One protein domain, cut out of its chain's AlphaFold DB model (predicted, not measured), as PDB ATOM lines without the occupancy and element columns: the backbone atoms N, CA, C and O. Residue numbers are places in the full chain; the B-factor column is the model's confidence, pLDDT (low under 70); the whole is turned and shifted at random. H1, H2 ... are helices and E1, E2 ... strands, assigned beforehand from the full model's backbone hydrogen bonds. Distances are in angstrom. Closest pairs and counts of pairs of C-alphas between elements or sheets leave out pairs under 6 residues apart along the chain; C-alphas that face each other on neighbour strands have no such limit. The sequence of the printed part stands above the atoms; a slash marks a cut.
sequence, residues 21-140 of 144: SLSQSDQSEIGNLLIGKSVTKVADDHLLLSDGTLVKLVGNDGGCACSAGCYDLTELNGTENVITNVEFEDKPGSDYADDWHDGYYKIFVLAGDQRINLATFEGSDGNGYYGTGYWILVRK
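AT A GLANCE: This is residues 21 to 140 of the 144 residues of an uncharacterized protein of Rarobacter faecitabidus (UniProt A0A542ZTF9). A five-stranded sheet, E1, E9, E4, E3, E2, and a four-stranded sheet, E5, E8, E7, E6, lie partly face to face as a two-layer sandwich, with one short helix, H1, at the side where E1 and E6 are the edges. At the other side the layers come together where the end of E4 meets E5. The 120 printed residues hold nine named strands and one named helix, in the order E1 H1 E2 E3 E4 E5 E6 E7 E8 E9. Both sheets are antiparallel, and the class is mostly strand. The whole is compact, with a radius of gyration of the C-alphas of 14.5 A, and only just elongated, spanning 41 by 27 by 23 A.

IN THESE COORDINATES: In the five-stranded sheet, E1 is residues 21 to 23, beginning at C-alpha 21 (-8.342, 6.546, -25.493); E9 is 134 to 139, 16.7 A long, ending at C-alpha 139 (-16.391, 4.075, -20.901); E4 is 54 to 59, 16.8 A; E3 is 46 to 49 and E2 is 39 to 43. In the other sheet, E5 is 68 to 76, 23.7 A; E8, the longest, is 114 to 126, 34.2 A, from C-alpha 114 (-28.984, 10.938, -43.490); E7 is 103 to 111, 26.2 A; E6 is 83 to 91, 23.5 A. H1 is 27 to 34, 10.6 A.

HOW THE PARTS SIT: E2, E3 and E4 form a meander, each strand the antiparallel neighbour of the one before, with hairpins E2 and E3, E3 and E4; N 48 and O 41 are 2.9 A apart, N 55 and O 47 2.8 A. Between the neighbour strands E9 and E4, N 137 and O 56 are within hydrogen-bond range at 2.9 A; between the neighbour strands E9 and E1, N 136 and O 22 are within hydrogen-bond range at 2.7 A. The strongly twisted sheets make a sandwich, their facing parts 11.3 A centre to centre and their strands at 33 degrees. E6, E7 and E8 are a second meander; with E5, antiparallel neighbour of E8, they make a Greek key. N 122 and O 72 are 3.0 A apart, N 107 and O 119 2.9 A, N 89 and O 106 3.0 A. The closest C-alphas of E4 and E5 are those of Gly 59 and Tyr 71, 4.8 A. H1 is on the four-stranded sheet at a height of 8.6 A, over E6 and slantwise to it at 36 degrees on the local plane; its closest C-alphas there are Gly 31 and Val 86, 5.6 A. In H1 every O i to N i+4 pair is within hydrogen-bond range.

THE WHOLE: The farthest C-alphas, those of Ala 65 and Asp 113, are 44.8 A apart. The printed part has no cut. The link E6 to E7 is long, with 11 residues. Mean pLDDT of the printed part is 89.4; residues 63 to 67 and 95 to 101 are under 70.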
ATOM      1  N   SER A  21      -8.392   5.256 -24.810       88.81
ATOM      2  CA  SER A  21      -8.342   6.546 -25.493       88.81
ATOM      3  C   SER A  21      -8.050   6.317 -26.973       88.81
ATOM      4  O   SER A  21      -7.030   5.711 -27.305       88.81
ATOM      5  N   LEU A  22      -8.927   6.802 -27.846       94.81
ATOM      6  CA  LEU A  22      -8.729   6.810 -29.295       94.81
ATOM      7  C   LEU A  22      -8.364   8.228 -29.732       94.81
ATOM      8  O   LEU A  22      -8.911   9.194 -29.214       94.81
ATOM      9  N   SER A  23      -7.448   8.361 -30.668       94.88
ATOM     10  CA  SER A  23      -7.028   9.626 -31.268       94.88
ATOM     11  C   SER A  23      -7.648   9.801 -32.652       94.88
ATOM     12  O   SER A  23      -8.170   8.847 -33.229       94.88
ATOM     13  N   GLN A  24      -7.514  10.990 -33.237       94.81
ATOM     14  CA  GLN A  24      -7.911  11.240 -34.631       94.81
ATOM     15  C   GLN A  24      -7.331  10.226 -35.642       94.81
ATOM     16  O   GLN A  24      -7.970   9.936 -36.650       94.81
ATOM     17  N   SER A  25      -6.166   9.624 -35.360       96.06
ATOM     18  CA  SER A  25      -5.566   8.601 -36.228       96.06
ATOM     19  C   SER A  25      -6.202   7.209 -36.119       96.06
ATOM     20  O   SER A  25      -5.982   6.378 -36.997       96.06
ATOM     21  N   ASP A  26      -7.023   6.952 -35.100       97.38
ATOM     22  CA  ASP A  26      -7.652   5.650 -34.836       97.38
ATOM     23  C   ASP A  26      -9.030   5.531 -35.523       97.38
ATOM     24  O   ASP A  26     -10.009   5.043 -34.955       97.38
ATOM     25  N   GLN A  27      -9.143   6.015 -36.766       97.62
ATOM     26  CA  GLN A  27     -10.414   6.109 -37.501       97.62
ATOM     27  C   GLN A  27     -11.155   4.764 -37.624       97.62
ATOM     28  O   GLN A  27     -12.387   4.722 -37.592       97.62
ATOM     29  N   SER A  28     -10.423   3.649 -37.740       97.88
ATOM     30  CA  SER A  28     -11.029   2.311 -37.834       97.88
ATOM     31  C   SER A  28     -11.654   1.881 -36.505       97.88
ATOM     32  O   SER A  28     -12.759   1.342 -36.470       97.88
ATOM     33  N   GLU A  29     -10.970   2.142 -35.398       97.94
ATOM     34  CA  GLU A  29     -11.416   1.874 -34.038       97.94
ATOM     35  C   GLU A  29     -12.600   2.770 -33.666       97.94
ATOM     36  O   GLU A  29     -13.570   2.286 -33.082       97.94
ATOM     37  N   ILE A  30     -12.565   4.043 -34.068       98.25
ATOM     38  CA  ILE A  30     -13.681   4.983 -33.916       98.25
ATOM     39  C   ILE A  30     -14.889   4.506 -34.735       98.25
ATOM     40  O   ILE A  30     -16.009   4.471 -34.225       98.25
ATOM     41  N   GLY A  31     -14.673   4.059 -35.974       98.12
ATOM     42  CA  GLY A  31     -15.716   3.434 -36.788       98.12
ATOM     43  C   GLY A  31     -16.351   2.232 -36.084       98.12
ATOM     44  O   GLY A  31     -17.570   2.178 -35.918       98.12
ATOM     45  N   ASN A  32     -15.530   1.307 -35.583       97.69
ATOM     46  CA  ASN A  32     -15.982   0.122 -34.844       97.69
ATOM     47  C   ASN A  32     -16.697   0.461 -33.524       97.69
ATOM     48  O   ASN A  32     -17.564  -0.293 -33.081       97.69
ATOM     49  N   LEU A  33     -16.341   1.574 -32.879       96.94
ATOM     50  CA  LEU A  33     -17.005   2.059 -31.672       96.94
ATOM     51  C   LEU A  33     -18.445   2.510 -31.953       96.94
ATOM     52  O   LEU A  33     -19.309   2.290 -31.101       96.94
ATOM     53  N   LEU A  34     -18.688   3.142 -33.107       98.12
ATOM     54  CA  LEU A  34     -19.944   3.822 -33.442       98.12
ATOM     55  C   LEU A  34     -20.897   2.971 -34.296       98.12
ATOM     56  O   LEU A  34     -22.111   3.018 -34.087       98.12
ATOM     57  N   ILE A  35     -20.374   2.195 -35.250       98.44
ATOM     58  CA  ILE A  35     -21.185   1.389 -36.176       98.44
ATOM     59  C   ILE A  35     -22.039   0.375 -35.407       98.44
ATOM     60  O   ILE A  35     -21.588  -0.291 -34.477       98.44
ATOM     61  N   GLY A  36     -23.300   0.248 -35.822       98.00
ATOM     62  CA  GLY A  36     -24.280  -0.642 -35.200       98.00
ATOM     63  C   GLY A  36     -24.969  -0.054 -33.967       98.00
ATOM     64  O   GLY A  36     -25.797  -0.736 -33.364       98.00
ATOM     65  N   LYS A  37     -24.680   1.202 -33.609       97.31
ATOM     66  CA  LYS A  37     -25.267   1.903 -32.458       97.31
ATOM     67  C   LYS A  37     -25.970   3.183 -32.898       97.31
ATOM     68  O   LYS A  37     -25.712   3.691 -33.983       97.31
ATOM     69  N   SER A  38     -26.856   3.710 -32.062       96.44
ATOM     70  CA  SER A  38     -27.384   5.075 -32.196       96.44
ATOM     71  C   SER A  38     -26.953   5.937 -31.011       96.44
ATOM     72  O   SER A  38     -26.572   5.410 -29.960       96.44
ATOM     73  N   VAL A  39     -27.016   7.261 -31.160       96.62
ATOM     74  CA  VAL A  39     -26.809   8.188 -30.040       96.62
ATOM     75  C   VAL A  39     -28.137   8.403 -29.321       96.62
ATOM     76  O   VAL A  39     -29.089   8.927 -29.883       96.62
ATOM     77  N   THR A  40     -28.193   8.028 -28.047       94.38
ATOM     78  CA  THR A  40     -29.403   8.145 -27.215       94.38
ATOM     79  C   THR A  40     -29.442   9.418 -26.375       94.38
ATOM     80  O   THR A  40     -30.522   9.854 -25.977       94.38
ATOM     81  N   LYS A  41     -28.284  10.033 -26.106       94.44
ATOM     82  CA  LYS A  41     -28.170  11.320 -25.410       94.44
ATOM     83  C   LYS A  41     -26.918  12.064 -25.873       94.44
ATOM     84  O   LYS A  41     -25.868  11.447 -26.029       94.44
ATOM     85  N   VAL A  42     -27.048  13.379 -26.020       94.44
ATOM     86  CA  VAL A  42     -25.946  14.336 -26.203       94.44
ATOM     87  C   VAL A  42     -25.924  15.252 -24.977       94.44
ATOM     88  O   VAL A  42     -26.992  15.679 -24.527       94.44
ATOM     89  N   ALA A  43     -24.752  15.517 -24.405       89.94
ATOM     90  CA  ALA A  43     -24.590  16.439 -23.280       89.94
ATOM     91  C   ALA A  43     -23.194  17.065 -23.298       89.94
ATOM     92  O   ALA A  43     -22.229  16.328 -23.152       89.94
ATOM     93  N   ASP A  44     -23.098  18.389 -23.427       91.06
ATOM     94  CA  ASP A  44     -21.840  19.143 -23.520       91.06
ATOM     95  C   ASP A  44     -20.839  18.496 -24.503       91.06
ATOM     96  O   ASP A  44     -21.011  18.615 -25.713       91.06
ATOM     97  N   ASP A  45     -19.849  17.763 -23.995       93.19
ATOM     98  CA  ASP A  45     -18.794  17.043 -24.719       93.19
ATOM     99  C   ASP A  45     -18.956  15.503 -24.703       93.19
ATOM    100  O   ASP A  45     -18.018  14.757 -24.997       93.19
ATOM    101  N   HIS A  46     -20.146  15.005 -24.357       93.31
ATOM    102  CA  HIS A  46     -20.456  13.585 -24.186       93.31
ATOM    103  C   HIS A  46     -21.571  13.071 -25.101       93.31
ATOM    104  O   HIS A  46     -22.604  13.716 -25.310       93.31
ATOM    105  N   LEU A  47     -21.412  11.816 -25.528       95.56
ATOM    106  CA  LEU A  47     -22.428  11.001 -26.190       95.56
ATOM    107  C   LEU A  47     -22.710   9.734 -25.377       95.56
ATOM    108  O   LEU A  47     -21.788   9.015 -24.994       95.56
ATOM    109  N   LEU A  48     -23.989   9.412 -25.175       94.69
ATOM    110  CA  LEU A  48     -24.415   8.091 -24.707       94.69
ATOM    111  C   LEU A  48     -24.900   7.261 -25.893       94.69
ATOM    112  O   LEU A  48     -25.896   7.607 -26.536       94.69
ATOM    113  N   LEU A  49     -24.234   6.143 -26.157       96.06
ATOM    114  CA  LEU A  49     -24.611   5.219 -27.220       96.06
ATOM    115  C   LEU A  49     -25.695   4.239 -26.750       96.06
ATOM    116  O   LEU A  49     -25.862   3.983 -25.559       96.06
ATOM    117  N   SER A  50     -26.430   3.666 -27.700       95.94
ATOM    118  CA  SER A  50     -27.555   2.755 -27.445       95.94
ATOM    119  C   SER A  50     -27.194   1.470 -26.701       95.94
ATOM    120  O   SER A  50     -28.076   0.824 -26.144       95.94
ATOM    121  N   ASP A  51     -25.919   1.082 -26.697       93.44
ATOM    122  CA  ASP A  51     -25.416  -0.053 -25.920       93.44
ATOM    123  C   ASP A  51     -25.011   0.329 -24.487       93.44
ATOM    124  O   ASP A  51     -24.533  -0.524 -23.751       93.44
ATOM    125  N   GLY A  52     -25.193   1.590 -24.085       92.62
ATOM    126  CA  GLY A  52     -24.797   2.112 -22.777       92.62
ATOM    127  C   GLY A  52     -23.354   2.618 -22.709       92.62
ATOM    128  O   GLY A  52     -22.925   3.067 -21.648       92.62
ATOM    129  N   THR A  53     -22.596   2.578 -23.811       93.00
ATOM    130  CA  THR A  53     -21.248   3.160 -23.860       93.00
ATOM    131  C   THR A  53     -21.330   4.679 -23.741       93.00
ATOM    132  O   THR A  53     -22.018   5.328 -24.531       93.00
ATOM    133  N   LEU A  54     -20.600   5.251 -22.782       93.19
ATOM    134  CA  LEU A  54     -20.396   6.692 -22.676       93.19
ATOM    135  C   LEU A  54     -19.107   7.067 -23.411       93.19
ATOM    136  O   LEU A  54     -18.059   6.450 -23.208       93.19
ATOM    137  N   VAL A  55     -19.198   8.082 -24.260       93.69
ATOM    138  CA  VAL A  55     -18.092   8.602 -25.059       93.69
ATOM    139  C   VAL A  55     -17.903  10.071 -24.722       93.69
ATOM    140  O   VAL A  55     -18.877  10.818 -24.749       93.69
ATOM    141  N   LYS A  56     -16.670  10.482 -24.427       94.06
ATOM    142  CA  LYS A  56     -16.286  11.888 -24.270       94.06
ATOM    143  C   LYS A  56     -15.394  12.309 -25.429       94.06
ATOM    144  O   LYS A  56     -14.445  11.595 -25.751       94.06
ATOM    145  N   LEU A  57     -15.691  13.456 -26.026       94.69
ATOM    146  CA  LEU A  57     -14.967  14.029 -27.154       94.69
ATOM    147  C   LEU A  57     -14.156  15.230 -26.671       94.69
ATOM    148  O   LEU A  57     -14.716  16.201 -26.177       94.69
ATOM    149  N   VAL A  58     -12.834  15.159 -26.795       93.06
ATOM    150  CA  VAL A  58     -11.915  16.161 -26.246       93.06
ATOM    151  C   VAL A  58     -10.989  16.630 -27.357       93.06
ATOM    152  O   VAL A  58     -10.246  15.829 -27.916       93.06
ATOM    153  N   GLY A  59     -11.032  17.914 -27.695       92.56
ATOM    154  CA  GLY A  59     -10.054  18.486 -28.616       92.56
ATOM    155  C   GLY A  59      -8.658  18.549 -27.986       92.56
ATOM    156  O   GLY A  59      -8.510  18.504 -26.764       92.56
ATOM    157  N   ASN A  60      -7.613  18.579 -28.811       90.25
ATOM    158  CA  ASN A  60      -6.242  18.688 -28.324       90.25
ATOM    159  C   ASN A  60      -6.045  20.011 -27.568       90.25
ATOM    160  O   ASN A  60      -6.415  21.062 -28.078       90.25
ATOM    161  N   ASP A  61      -5.407  19.974 -26.399       85.31
ATOM    162  CA  ASP A  61      -5.011  21.172 -25.652       85.31
ATOM    163  C   ASP A  61      -3.495  21.158 -25.431       85.31
ATOM    164  O   ASP A  61      -2.972  20.460 -24.560       85.31
ATOM    165  N   GLY A  62      -2.777  21.927 -26.250       74.25
ATOM    166  CA  GLY A  62      -1.334  22.105 -26.145       74.25
ATOM    167  C   GLY A  62      -0.890  23.054 -25.019       74.25
ATOM    168  O   GLY A  62       0.312  23.206 -24.784       74.25
ATOM    169  N   GLY A  63      -1.832  23.685 -24.308       68.38
ATOM    170  CA  GLY A  63      -1.592  24.588 -23.186       68.38
ATOM    171  C   GLY A  63      -1.488  26.073 -23.567       68.38
ATOM    172  O   GLY A  63      -0.843  26.464 -24.543       68.38
ATOM    173  N   CYS A  64      -2.059  26.940 -22.718       56.28
ATOM    174  CA  CYS A  64      -2.276  28.374 -22.977       56.28
ATOM    175  C   CYS A  64      -1.020  29.247 -23.195       56.28
ATOM    176  O   CYS A  64      -1.158  30.429 -23.504       56.28
ATOM    177  N   ALA A  65       0.197  28.740 -22.975       55.97
ATOM    178  CA  ALA A  65       1.405  29.573 -22.904       55.97
ATOM    179  C   ALA A  65       2.363  29.449 -24.105       55.97
ATOM    180  O   ALA A  65       3.317  30.221 -24.181       55.97
ATOM    181  N   CYS A  66       2.149  28.506 -25.031       56.12
ATOM    182  CA  CYS A  66       3.244  28.028 -25.890       56.12
ATOM    183  C   CYS A  66       3.008  28.084 -27.409       56.12
ATOM    184  O   CYS A  66       3.753  27.420 -28.128       56.12
ATOM    185  N   SER A  67       2.020  28.836 -27.919       64.19
ATOM    186  CA  SER A  67       1.616  28.744 -29.346       64.19
ATOM    187  C   SER A  67       1.454  27.279 -29.779       64.19
ATOM    188  O   SER A  67       1.899  26.866 -30.849       64.19
ATOM    189  N   ALA A  68       0.946  26.469 -28.856       72.06
ATOM    190  CA  ALA A  68       0.829  25.036 -28.986       72.06
ATOM    191  C   ALA A  68      -0.478  24.702 -29.709       72.06
ATOM    192  O   ALA A  68      -1.405  25.512 -29.693       72.06
ATOM    193  N   GLY A  69      -0.535  23.536 -30.352       80.00
ATOM    194  CA  GLY A  69      -1.724  23.131 -31.085       80.00
ATOM    195  C   GLY A  69      -2.926  22.980 -30.157       80.00
ATOM    196  O   GLY A  69      -2.862  22.223 -29.186       80.00
ATOM    197  N   CYS A  70      -4.008  23.691 -30.447       87.38
ATOM    198  CA  CYS A  70      -5.251  23.649 -29.684       87.38
ATOM    199  C   CYS A  70      -6.417  23.465 -30.651       87.38
ATOM    200  O   CYS A  70      -6.491  24.160 -31.664       87.38
ATOM    201  N   TYR A  71      -7.316  22.544 -30.320       91.56
ATOM    202  CA  TYR A  71      -8.567  22.307 -31.025       91.56
ATOM    203  C   TYR A  71      -9.711  22.303 -30.021       91.56
ATOM    204  O   TYR A  71      -9.629  21.641 -28.989       91.56
ATOM    205  N   ASP A  72     -10.792  22.993 -30.359       92.69
ATOM    206  CA  ASP A  72     -12.010  23.054 -29.560       92.69
ATOM    207  C   ASP A  72     -13.109  22.218 -30.215       92.69
ATOM    208  O   ASP A  72     -13.262  22.230 -31.437       92.69
ATOM    209  N   LEU A  73     -13.906  21.508 -29.410       95.25
ATOM    210  CA  LEU A  73     -15.141  20.874 -29.878       95.25
ATOM    211  C   LEU A  73     -16.185  21.970 -30.138       95.25
ATOM    212  O   LEU A  73     -16.748  22.528 -29.196       95.25
ATOM    213  N   THR A  74     -16.440  22.284 -31.405       96.00
ATOM    214  CA  THR A  74     -17.351  23.370 -31.804       96.00
ATOM    215  C   THR A  74     -18.745  22.881 -32.175       96.00
ATOM    216  O   THR A  74     -19.705  23.650 -32.129       96.00
ATOM    217  N   GLU A  75     -18.886  21.594 -32.498       97.12
ATOM    218  CA  GLU A  75     -20.173  20.979 -32.810       97.12
ATOM    219  C   GLU A  75     -20.234  19.552 -32.272       97.12
ATOM    220  O   GLU A  75     -19.280  18.790 -32.427       97.12
ATOM    221  N   LEU A  76     -21.372  19.185 -31.677       97.56
ATOM    222  CA  LEU A  76     -21.674  17.824 -31.245       97.56
ATOM    223  C   LEU A  76     -23.170  17.537 -31.425       97.56
ATOM    224  O   LEU A  76     -24.016  18.232 -30.863       97.56
ATOM    225  N   ASN A  77     -23.496  16.494 -32.184       96.69
ATOM    226  CA  ASN A  77     -24.867  16.103 -32.500       96.69
ATOM    227  C   ASN A  77     -25.142  14.632 -32.150       96.69
ATOM    228  O   ASN A  77     -24.249  13.865 -31.798       96.69
ATOM    229  N   GLY A  78     -26.413  14.236 -32.246       93.56
ATOM    230  CA  GLY A  78     -26.861  12.852 -32.082       93.56
ATOM    231  C   GLY A  78     -27.417  12.254 -33.374       93.56
ATOM    232  O   GLY A  78     -27.434  12.895 -34.422       93.56
ATOM    233  N   THR A  79     -27.908  11.018 -33.288       92.06
ATOM    234  CA  THR A  79     -28.539  10.296 -34.395       92.06
ATOM    235  C   THR A  79     -29.845   9.673 -33.924       92.06
ATOM    236  O   THR A  79     -29.908   9.086 -32.847       92.06
ATOM    237  N   GLU A  80     -30.893   9.750 -34.743       88.69
ATOM    238  CA  GLU A  80     -32.158   9.060 -34.446       88.69
ATOM    239  C   GLU A  80     -32.110   7.576 -34.842       88.69
ATOM    240  O   GLU A  80     -32.799   6.738 -34.261       88.69
ATOM    241  N   ASN A  81     -31.266   7.239 -35.822       95.06
ATOM    242  CA  ASN A  81     -31.127   5.902 -36.387       95.06
ATOM    243  C   ASN A  81     -29.798   5.246 -35.995       95.06
ATOM    244  O   ASN A  81     -28.855   5.903 -35.540       95.06
ATOM    245  N   VAL A  82     -29.727   3.933 -36.222       97.81
ATOM    246  CA  VAL A  82     -28.485   3.163 -36.121       97.81
ATOM    247  C   VAL A  82     -27.487   3.656 -37.168       97.81
ATOM    248  O   VAL A  82     -27.821   3.781 -38.347       97.81
ATOM    249  N   ILE A  83     -26.263   3.907 -36.718       98.56
ATOM    250  CA  ILE A  83     -25.122   4.298 -37.536       98.56
ATOM    251  C   ILE A  83     -24.655   3.085 -38.342       98.56
ATOM    252  O   ILE A  83     -24.354   2.026 -37.785       98.56
ATOM    253  N   THR A  84     -24.589   3.234 -39.660       98.44
ATOM    254  CA  THR A  84     -24.180   2.180 -40.600       98.44
ATOM    255  C   THR A  84     -22.813   2.438 -41.223       98.44
ATOM    256  O   THR A  84     -22.186   1.497 -41.702       98.44
ATOM    257  N   ASN A  85     -22.342   3.686 -41.200       98.50
ATOM    258  CA  ASN A  85     -21.014   4.066 -41.665       98.50
ATOM    259  C   ASN A  85     -20.508   5.306 -40.917       98.50
ATOM    260  O   ASN A  85     -21.311   6.103 -40.425       98.50
ATOM    261  N   VAL A  86     -19.189   5.479 -40.887       98.56
ATOM    262  CA  VAL A  86     -18.511   6.661 -40.344       98.56
ATOM    263  C   VAL A  86     -17.544   7.183 -41.399       98.56
ATOM    264  O   VAL A  86     -16.854   6.404 -42.056       98.56
ATOM    265  N   GLU A  87     -17.516   8.494 -41.580       98.62
ATOM    266  CA  GLU A  87     -16.639   9.193 -42.513       98.62
ATOM    267  C   GLU A  87     -15.879  10.287 -41.765       98.62
ATOM    268  O   GLU A  87     -16.408  10.891 -40.832       98.62
ATOM    269  N   PHE A  88     -14.656  10.561 -42.203       98.50
ATOM    270  CA  PHE A  88     -13.781  11.547 -41.581       98.50
ATOM    271  C   PHE A  88     -13.365  12.593 -42.610       98.50
ATOM    272  O   PHE A  88     -13.056  12.258 -43.757       98.50
ATOM    273  N   GLU A  89     -13.362  13.857 -42.200       97.94
ATOM    274  CA  GLU A  89     -12.770  14.951 -42.967       97.94
ATOM    275  C   GLU A  89     -11.750  15.670 -42.089       97.94
ATOM    276  O   GLU A  89     -12.115  16.443 -41.199       97.94
ATOM    277  N   ASP A  90     -10.475  15.426 -42.384       95.44
ATOM    278  CA  ASP A  90      -9.359  15.936 -41.599       95.44
ATOM    279  C   ASP A  90      -8.588  16.965 -42.418       95.44
ATOM    280  O   ASP A  90      -8.114  16.701 -43.529       95.44
ATOM    281  N   LYS A  91      -8.453  18.157 -41.849       93.50
ATOM    282  CA  LYS A  91      -7.634  19.237 -42.373       93.50
ATOM    283  C   LYS A  91      -6.836  19.812 -41.202       93.50
ATOM    284  O   LYS A  91      -7.295  20.787 -40.612       93.50
ATOM    285  N   PRO A  92      -5.679  19.232 -40.844       87.75
ATOM    286  CA  PRO A  92      -4.814  19.829 -39.831       87.75
ATOM    287  C   PRO A  92      -4.487  21.283 -40.194       87.75
ATOM    288  O   PRO A  92      -4.299  21.610 -41.373       87.75
ATOM    289  N   GLY A  93      -4.471  22.149 -39.183       81.31
ATOM    290  CA  GLY A  93      -4.087  23.550 -39.324       81.31
ATOM    291  C   GLY A  93      -2.617  23.687 -39.701       81.31
ATOM    292  O   GLY A  93      -1.811  22.795 -39.440       81.31
ATOM    293  N   SER A  94      -2.253  24.786 -40.353       70.50
ATOM    294  CA  SER A  94      -0.866  25.011 -40.753       70.50
ATOM    295  C   SER A  94      -0.047  25.645 -39.634       70.50
ATOM    296  O   SER A  94      -0.506  26.558 -38.941       70.50
ATOM    297  N   ASP A  95       1.209  25.211 -39.512       61.31
ATOM    298  CA  ASP A  95       2.201  25.966 -38.761       61.31
ATOM    299  C   ASP A  95       2.284  27.370 -39.387       61.31
ATOM    300  O   ASP A  95       2.468  27.500 -40.601       61.31
ATOM    301  N   TYR A  96       2.180  28.420 -38.570       55.12
ATOM    302  CA  TYR A  96       2.311  29.831 -38.979       55.12
ATOM    303  C   TYR A  96       1.115  30.485 -39.701       55.12
ATOM    304  O   TYR A  96       1.300  31.550 -40.297       55.12
ATOM    305  N   ALA A  97      -0.100  29.930 -39.644       52.31
ATOM    306  CA  ALA A  97      -1.280  30.690 -40.064       52.31
ATOM    307  C   ALA A  97      -1.525  31.893 -39.134       52.31
ATOM    308  O   ALA A  97      -1.560  31.757 -37.914       52.31
ATOM    309  N   ASP A  98      -1.749  33.076 -39.718       54.84
ATOM    310  CA  ASP A  98      -2.198  34.274 -38.985       54.84
ATOM    311  C   ASP A  98      -3.614  34.100 -38.382       54.84
ATOM    312  O   ASP A  98      -4.052  34.928 -37.581       54.84
ATOM    313  N   ASP A  99      -4.331  33.038 -38.771       57.44
ATOM    314  CA  ASP A  99      -5.695  32.730 -38.346       57.44
ATOM    315  C   ASP A  99      -5.709  31.471 -37.466       57.44
ATOM    316  O   ASP A  99      -5.290  30.394 -37.888       57.44
ATOM    317  N   TRP A 100      -6.185  31.613 -36.229       58.22
ATOM    318  CA  TRP A 100      -6.090  30.598 -35.170       58.22
ATOM    319  C   TRP A 100      -7.024  29.380 -35.366       58.22
ATOM    320  O   TRP A 100      -6.982  28.452 -34.562       58.22
ATOM    321  N   HIS A 101      -7.838  29.362 -36.428       62.69
ATOM    322  CA  HIS A 101      -8.814  28.304 -36.737       62.69
ATOM    323  C   HIS A 101      -8.767  27.863 -38.211       62.69
ATOM    324  O   HIS A 101      -9.798  27.704 -38.867       62.69
ATOM    325  N   ASP A 102      -7.574  27.708 -38.785       81.88
ATOM    326  CA  ASP A 102      -7.434  27.247 -40.170       81.88
ATOM    327  C   ASP A 102      -7.582  25.720 -40.330       81.88
ATOM    328  O   ASP A 102      -7.821  25.238 -41.453       81.88
ATOM    329  N   GLY A 103      -7.476  24.983 -39.220       90.19
ATOM    330  CA  GLY A 103      -7.580  23.535 -39.126       90.19
ATOM    331  C   GLY A 103      -8.919  23.042 -38.581       90.19
ATOM    332  O   GLY A 103      -9.557  23.678 -37.741       90.19
ATOM    333  N   TYR A 104      -9.336  21.864 -39.042       94.81
ATOM    334  CA  TYR A 104     -10.495  21.161 -38.512       94.81
ATOM    335  C   TYR A 104     -10.386  19.640 -38.633       94.81
ATOM    336  O   TYR A 104      -9.725  19.106 -39.524       94.81
ATOM    337  N   TYR A 105     -11.139  18.956 -37.780       97.38
ATOM    338  CA  TYR A 105     -11.401  17.523 -37.840       97.38
ATOM    339  C   TYR A 105     -12.898  17.289 -37.703       97.38
ATOM    340  O   TYR A 105     -13.522  17.808 -36.776       97.38
ATOM    341  N   LYS A 106     -13.488  16.521 -38.618       98.50
ATOM    342  CA  LYS A 106     -14.930  16.252 -38.612       98.50
ATOM    343  C   LYS A 106     -15.215  14.769 -38.666       98.50
ATOM    344  O   LYS A 106     -14.639  14.048 -39.477       98.50
ATOM    345  N   ILE A 107     -16.163  14.345 -37.839       98.62
ATOM    346  CA  ILE A 107     -16.700  12.990 -37.833       98.62
ATOM    347  C   ILE A 107     -18.116  13.063 -38.378       98.62
ATOM    348  O   ILE A 107     -19.002  13.653 -37.760       98.62
ATOM    349  N   PHE A 108     -18.348  12.426 -39.517       98.75
ATOM    350  CA  PHE A 108     -19.674  12.254 -40.082       98.75
ATOM    351  C   PHE A 108     -20.153  10.826 -39.877       98.75
ATOM    352  O   PHE A 108     -19.385   9.873 -39.974       98.75
ATOM    353  N   VAL A 109     -21.449  10.665 -39.635       98.56
ATOM    354  CA  VAL A 109     -22.084   9.351 -39.523       98.56
ATOM    355  C   VAL A 109     -23.225   9.228 -40.516       98.56
ATOM    356  O   VAL A 109     -23.987  10.172 -40.730       98.56
ATOM    357  N   LEU A 110     -23.350   8.050 -41.126       98.31
ATOM    358  CA  LEU A 110     -24.519   7.692 -41.920       98.31
ATOM    359  C   LEU A 110     -25.495   6.934 -41.027       98.31
ATOM    360  O   LEU A 110     -25.154   5.873 -40.506       98.31
ATOM    361  N   ALA A 111     -26.696   7.471 -40.844       97.31
ATOM    362  CA  ALA A 111     -27.732   6.866 -40.018       97.31
ATOM    363  C   ALA A 111     -29.096   7.015 -40.707       97.31
ATOM    364  O   ALA A 111     -29.587   8.123 -40.916       97.31
ATOM    365  N   GLY A 112     -29.715   5.891 -41.073       94.62
ATOM    366  CA  GLY A 112     -30.889   5.904 -41.951       94.62
ATOM    367  C   GLY A 112     -30.521   6.365 -43.366       94.62
ATOM    368  O   GLY A 112     -29.640   5.780 -43.992       94.62
ATOM    369  N   ASP A 113     -31.192   7.401 -43.863       95.25
ATOM    370  CA  ASP A 113     -30.931   8.061 -45.151       95.25
ATOM    371  C   ASP A 113     -30.173   9.395 -45.006       95.25
ATOM    372  O   ASP A 113     -30.061  10.164 -45.962       95.25
ATOM    373  N   GLN A 114     -29.634   9.673 -43.814       96.56
ATOM    374  CA  GLN A 114     -28.984  10.938 -43.490       96.56
ATOM    375  C   GLN A 114     -27.476  10.777 -43.308       96.56
ATOM    376  O   GLN A 114     -27.009   9.828 -42.674       96.56
ATOM    377  N   ARG A 115     -26.726  11.764 -43.810       97.69
ATOM    378  CA  ARG A 115     -25.338  12.036 -43.421       97.69
ATOM    379  C   ARG A 115     -25.344  13.146 -42.380       97.69
ATOM    380  O   ARG A 115     -25.734  14.269 -42.689       97.69
ATOM    381  N   ILE A 116     -24.932  12.827 -41.165       98.19
ATOM    382  CA  ILE A 116     -24.998  13.720 -40.007       98.19
ATOM    383  C   ILE A 116     -23.577  14.135 -39.644       98.19
ATOM    384  O   ILE A 116     -22.705  13.274 -39.533       98.19
ATOM    385  N   ASN A 117     -23.343  15.436 -39.452       98.31
ATOM    386  CA  ASN A 117     -22.123  15.912 -38.805       98.31
ATOM    387  C   ASN A 117     -22.206  15.556 -37.320       98.31
ATOM    388  O   ASN A 117     -22.962  16.189 -36.589       98.31
ATOM    389  N   LEU A 118     -21.521  14.499 -36.890       98.44
ATOM    390  CA  LEU A 118     -21.585  14.054 -35.503       98.44
ATOM    391  C   LEU A 118     -20.772  14.980 -34.604       98.44
ATOM    392  O   LEU A 118     -21.259  15.354 -33.542       98.44
ATOM    393  N   ALA A 119     -19.554  15.323 -35.023       98.50
ATOM    394  CA  ALA A 119     -18.656  16.161 -34.247       98.50
ATOM    395  C   ALA A 119     -17.735  16.987 -35.146       98.50
ATOM    396  O   ALA A 119     -17.195  16.463 -36.123       98.50
ATOM    397  N   THR A 120     -17.504  18.240 -34.754       98.19
ATOM    398  CA  THR A 120     -16.508  19.130 -35.363       98.19
ATOM    399  C   THR A 120     -15.529  19.598 -34.296       98.19
ATOM    400  O   THR A 120     -15.945  20.114 -33.260       98.19
ATOM    401  N   PHE A 121     -14.237  19.481 -34.592       95.88
ATOM    402  CA  PHE A 121     -13.169  20.131 -33.844       95.88
ATOM    403  C   PHE A 121     -12.499  21.175 -34.730       95.88
ATOM    404  O   PHE A 121     -12.091  20.839 -35.840       95.88
ATOM    405  N   GLU A 122     -12.368  22.413 -34.262       94.06
ATOM    406  CA  GLU A 122     -11.716  23.509 -34.998       94.06
ATOM    407  C   GLU A 122     -10.563  24.083 -34.187       94.06
ATOM    408  O   GLU A 122     -10.642  24.190 -32.964       94.06
ATOM    409  N   GLY A 123      -9.482  24.452 -34.864       90.38
ATOM    410  CA  GLY A 123      -8.266  24.864 -34.185       90.38
ATOM    411  C   GLY A 123      -7.075  25.002 -35.113       90.38
ATOM    412  O   GLY A 123      -7.219  25.224 -36.315       90.38
ATOM    413  N   SER A 124      -5.890  24.858 -34.535       86.19
ATOM    414  CA  SER A 124      -4.618  24.938 -35.243       86.19
ATOM    415  C   SER A 124      -3.607  23.991 -34.606       86.19
ATOM    416  O   SER A 124      -3.645  23.757 -33.398       86.19
ATOM    417  N   ASP A 125      -2.664  23.485 -35.400       86.88
ATOM    418  CA  ASP A 125      -1.508  22.720 -34.906       86.88
ATOM    419  C   ASP A 125      -0.485  23.628 -34.193       86.88
ATOM    420  O   ASP A 125       0.424  23.153 -33.503       86.88
ATOM    421  N   GLY A 126      -0.666  24.950 -34.290       81.44
ATOM    422  CA  GLY A 126       0.178  25.944 -33.646       81.44
ATOM    423  C   GLY A 126       1.599  25.892 -34.200       81.44
ATOM    424  O   GLY A 126       1.848  26.255 -35.344       81.44
ATOM    425  N   ASN A 127       2.551  25.492 -33.363       77.00
ATOM    426  CA  ASN A 127       3.948  25.281 -33.749       77.00
ATOM    427  C   ASN A 127       4.285  23.815 -34.089       77.00
ATOM    428  O   ASN A 127       5.465  23.502 -34.256       77.00
ATOM    429  N   GLY A 128       3.291  22.921 -34.087       74.12
ATOM    430  CA  GLY A 128       3.430  21.511 -34.451       74.12
ATOM    431  C   GLY A 128       4.049  20.595 -33.383       74.12
ATOM    432  O   GLY A 128       4.130  19.385 -33.590       74.12
ATOM    433  N   TYR A 129       4.480  21.111 -32.222       71.38
ATOM    434  CA  TYR A 129       5.204  20.311 -31.213       71.38
ATOM    435  C   TYR A 129       4.322  19.625 -30.155       71.38
ATOM    436  O   TYR A 129       4.819  18.761 -29.432       71.38
ATOM    437  N   TYR A 130       3.040  19.987 -30.043       75.06
ATOM    438  CA  TYR A 130       2.181  19.615 -28.903       75.06
ATOM    439  C   TYR A 130       0.910  18.849 -29.300       75.06
ATOM    440  O   TYR A 130      -0.114  18.930 -28.623       75.06
ATOM    441  N   GLY A 131       0.990  18.071 -30.379       80.56
ATOM    442  CA  GLY A 131      -0.122  17.251 -30.859       80.56
ATOM    443  C   GLY A 131      -1.107  18.013 -31.747       80.56
ATOM    444  O   GLY A 131      -0.924  19.193 -32.036       80.56
ATOM    445  N   THR A 132      -2.126  17.292 -32.215       89.94
ATOM    446  CA  THR A 132      -3.140  17.784 -33.153       89.94
ATOM    447  C   THR A 132      -4.462  17.037 -32.962       89.94
ATOM    448  O   THR A 132      -4.494  15.939 -32.397       89.94
ATOM    449  N   GLY A 133      -5.547  17.625 -33.460       93.06
ATOM    450  CA  GLY A 133      -6.853  16.998 -33.582       93.06
ATOM    451  C   GLY A 133      -7.551  16.768 -32.255       93.06
ATOM    452  O   GLY A 133      -7.788  17.710 -31.504       93.06
ATOM    453  N   TYR A 134      -7.955  15.527 -32.001       94.44
ATOM    454  CA  TYR A 134      -8.836  15.192 -30.888       94.44
ATOM    455  C   TYR A 134      -8.550  13.813 -30.299       94.44
ATOM    456  O   TYR A 134      -7.891  12.958 -30.902       94.44
ATOM    457  N   TRP A 135      -9.133  13.609 -29.124       94.00
ATOM    458  CA  TRP A 135      -9.170  12.377 -28.364       94.00
ATOM    459  C   TRP A 135     -10.617  11.993 -28.052       94.00
ATOM    460  O   TRP A 135     -11.465  12.832 -27.747       94.00
ATOM    461  N   ILE A 136     -10.890  10.697 -28.094       94.62
ATOM    462  CA  ILE A 136     -12.143  10.079 -27.695       94.62
ATOM    463  C   ILE A 136     -11.858   9.170 -26.507       94.62
ATOM    464  O   ILE A 136     -11.105   8.202 -26.616       94.62
ATOM    465  N   LEU A 137     -12.478   9.473 -25.369       92.88
ATOM    466  CA  LEU A 137     -12.388   8.654 -24.163       92.88
ATOM    467  C   LEU A 137     -13.634   7.778 -24.067       92.88
ATOM    468  O   LEU A 137     -14.759   8.277 -24.153       92.88
ATOM    469  N   VAL A 138     -13.438   6.472 -23.889       91.06
ATOM    470  CA  VAL A 138     -14.526   5.491 -23.932       91.06
ATOM    471  C   VAL A 138     -14.715   4.821 -22.576       91.06
ATOM    472  O   VAL A 138     -13.800   4.193 -22.044       91.06
ATOM    473  N   ARG A 139     -15.949   4.854 -22.063       89.00
ATOM    474  CA  ARG A 139     -16.391   4.075 -20.901       89.00
ATOM    475  C   ARG A 139     -17.486   3.104 -21.322       89.00
ATOM    476  O   ARG A 139     -18.600   3.508 -21.658       89.00
ATOM    477  N   LYS A 140     -17.175   1.808 -21.290       86.88
ATOM    478  CA  LYS A 140     -18.164   0.748 -21.533       86.88
ATOM    479  C   LYS A 140     -19.182   0.696 -20.383       86.88
ATOM    480  O   LYS A 140     -18.814   1.037 -19.259       86.88
TER     481      LYS A 140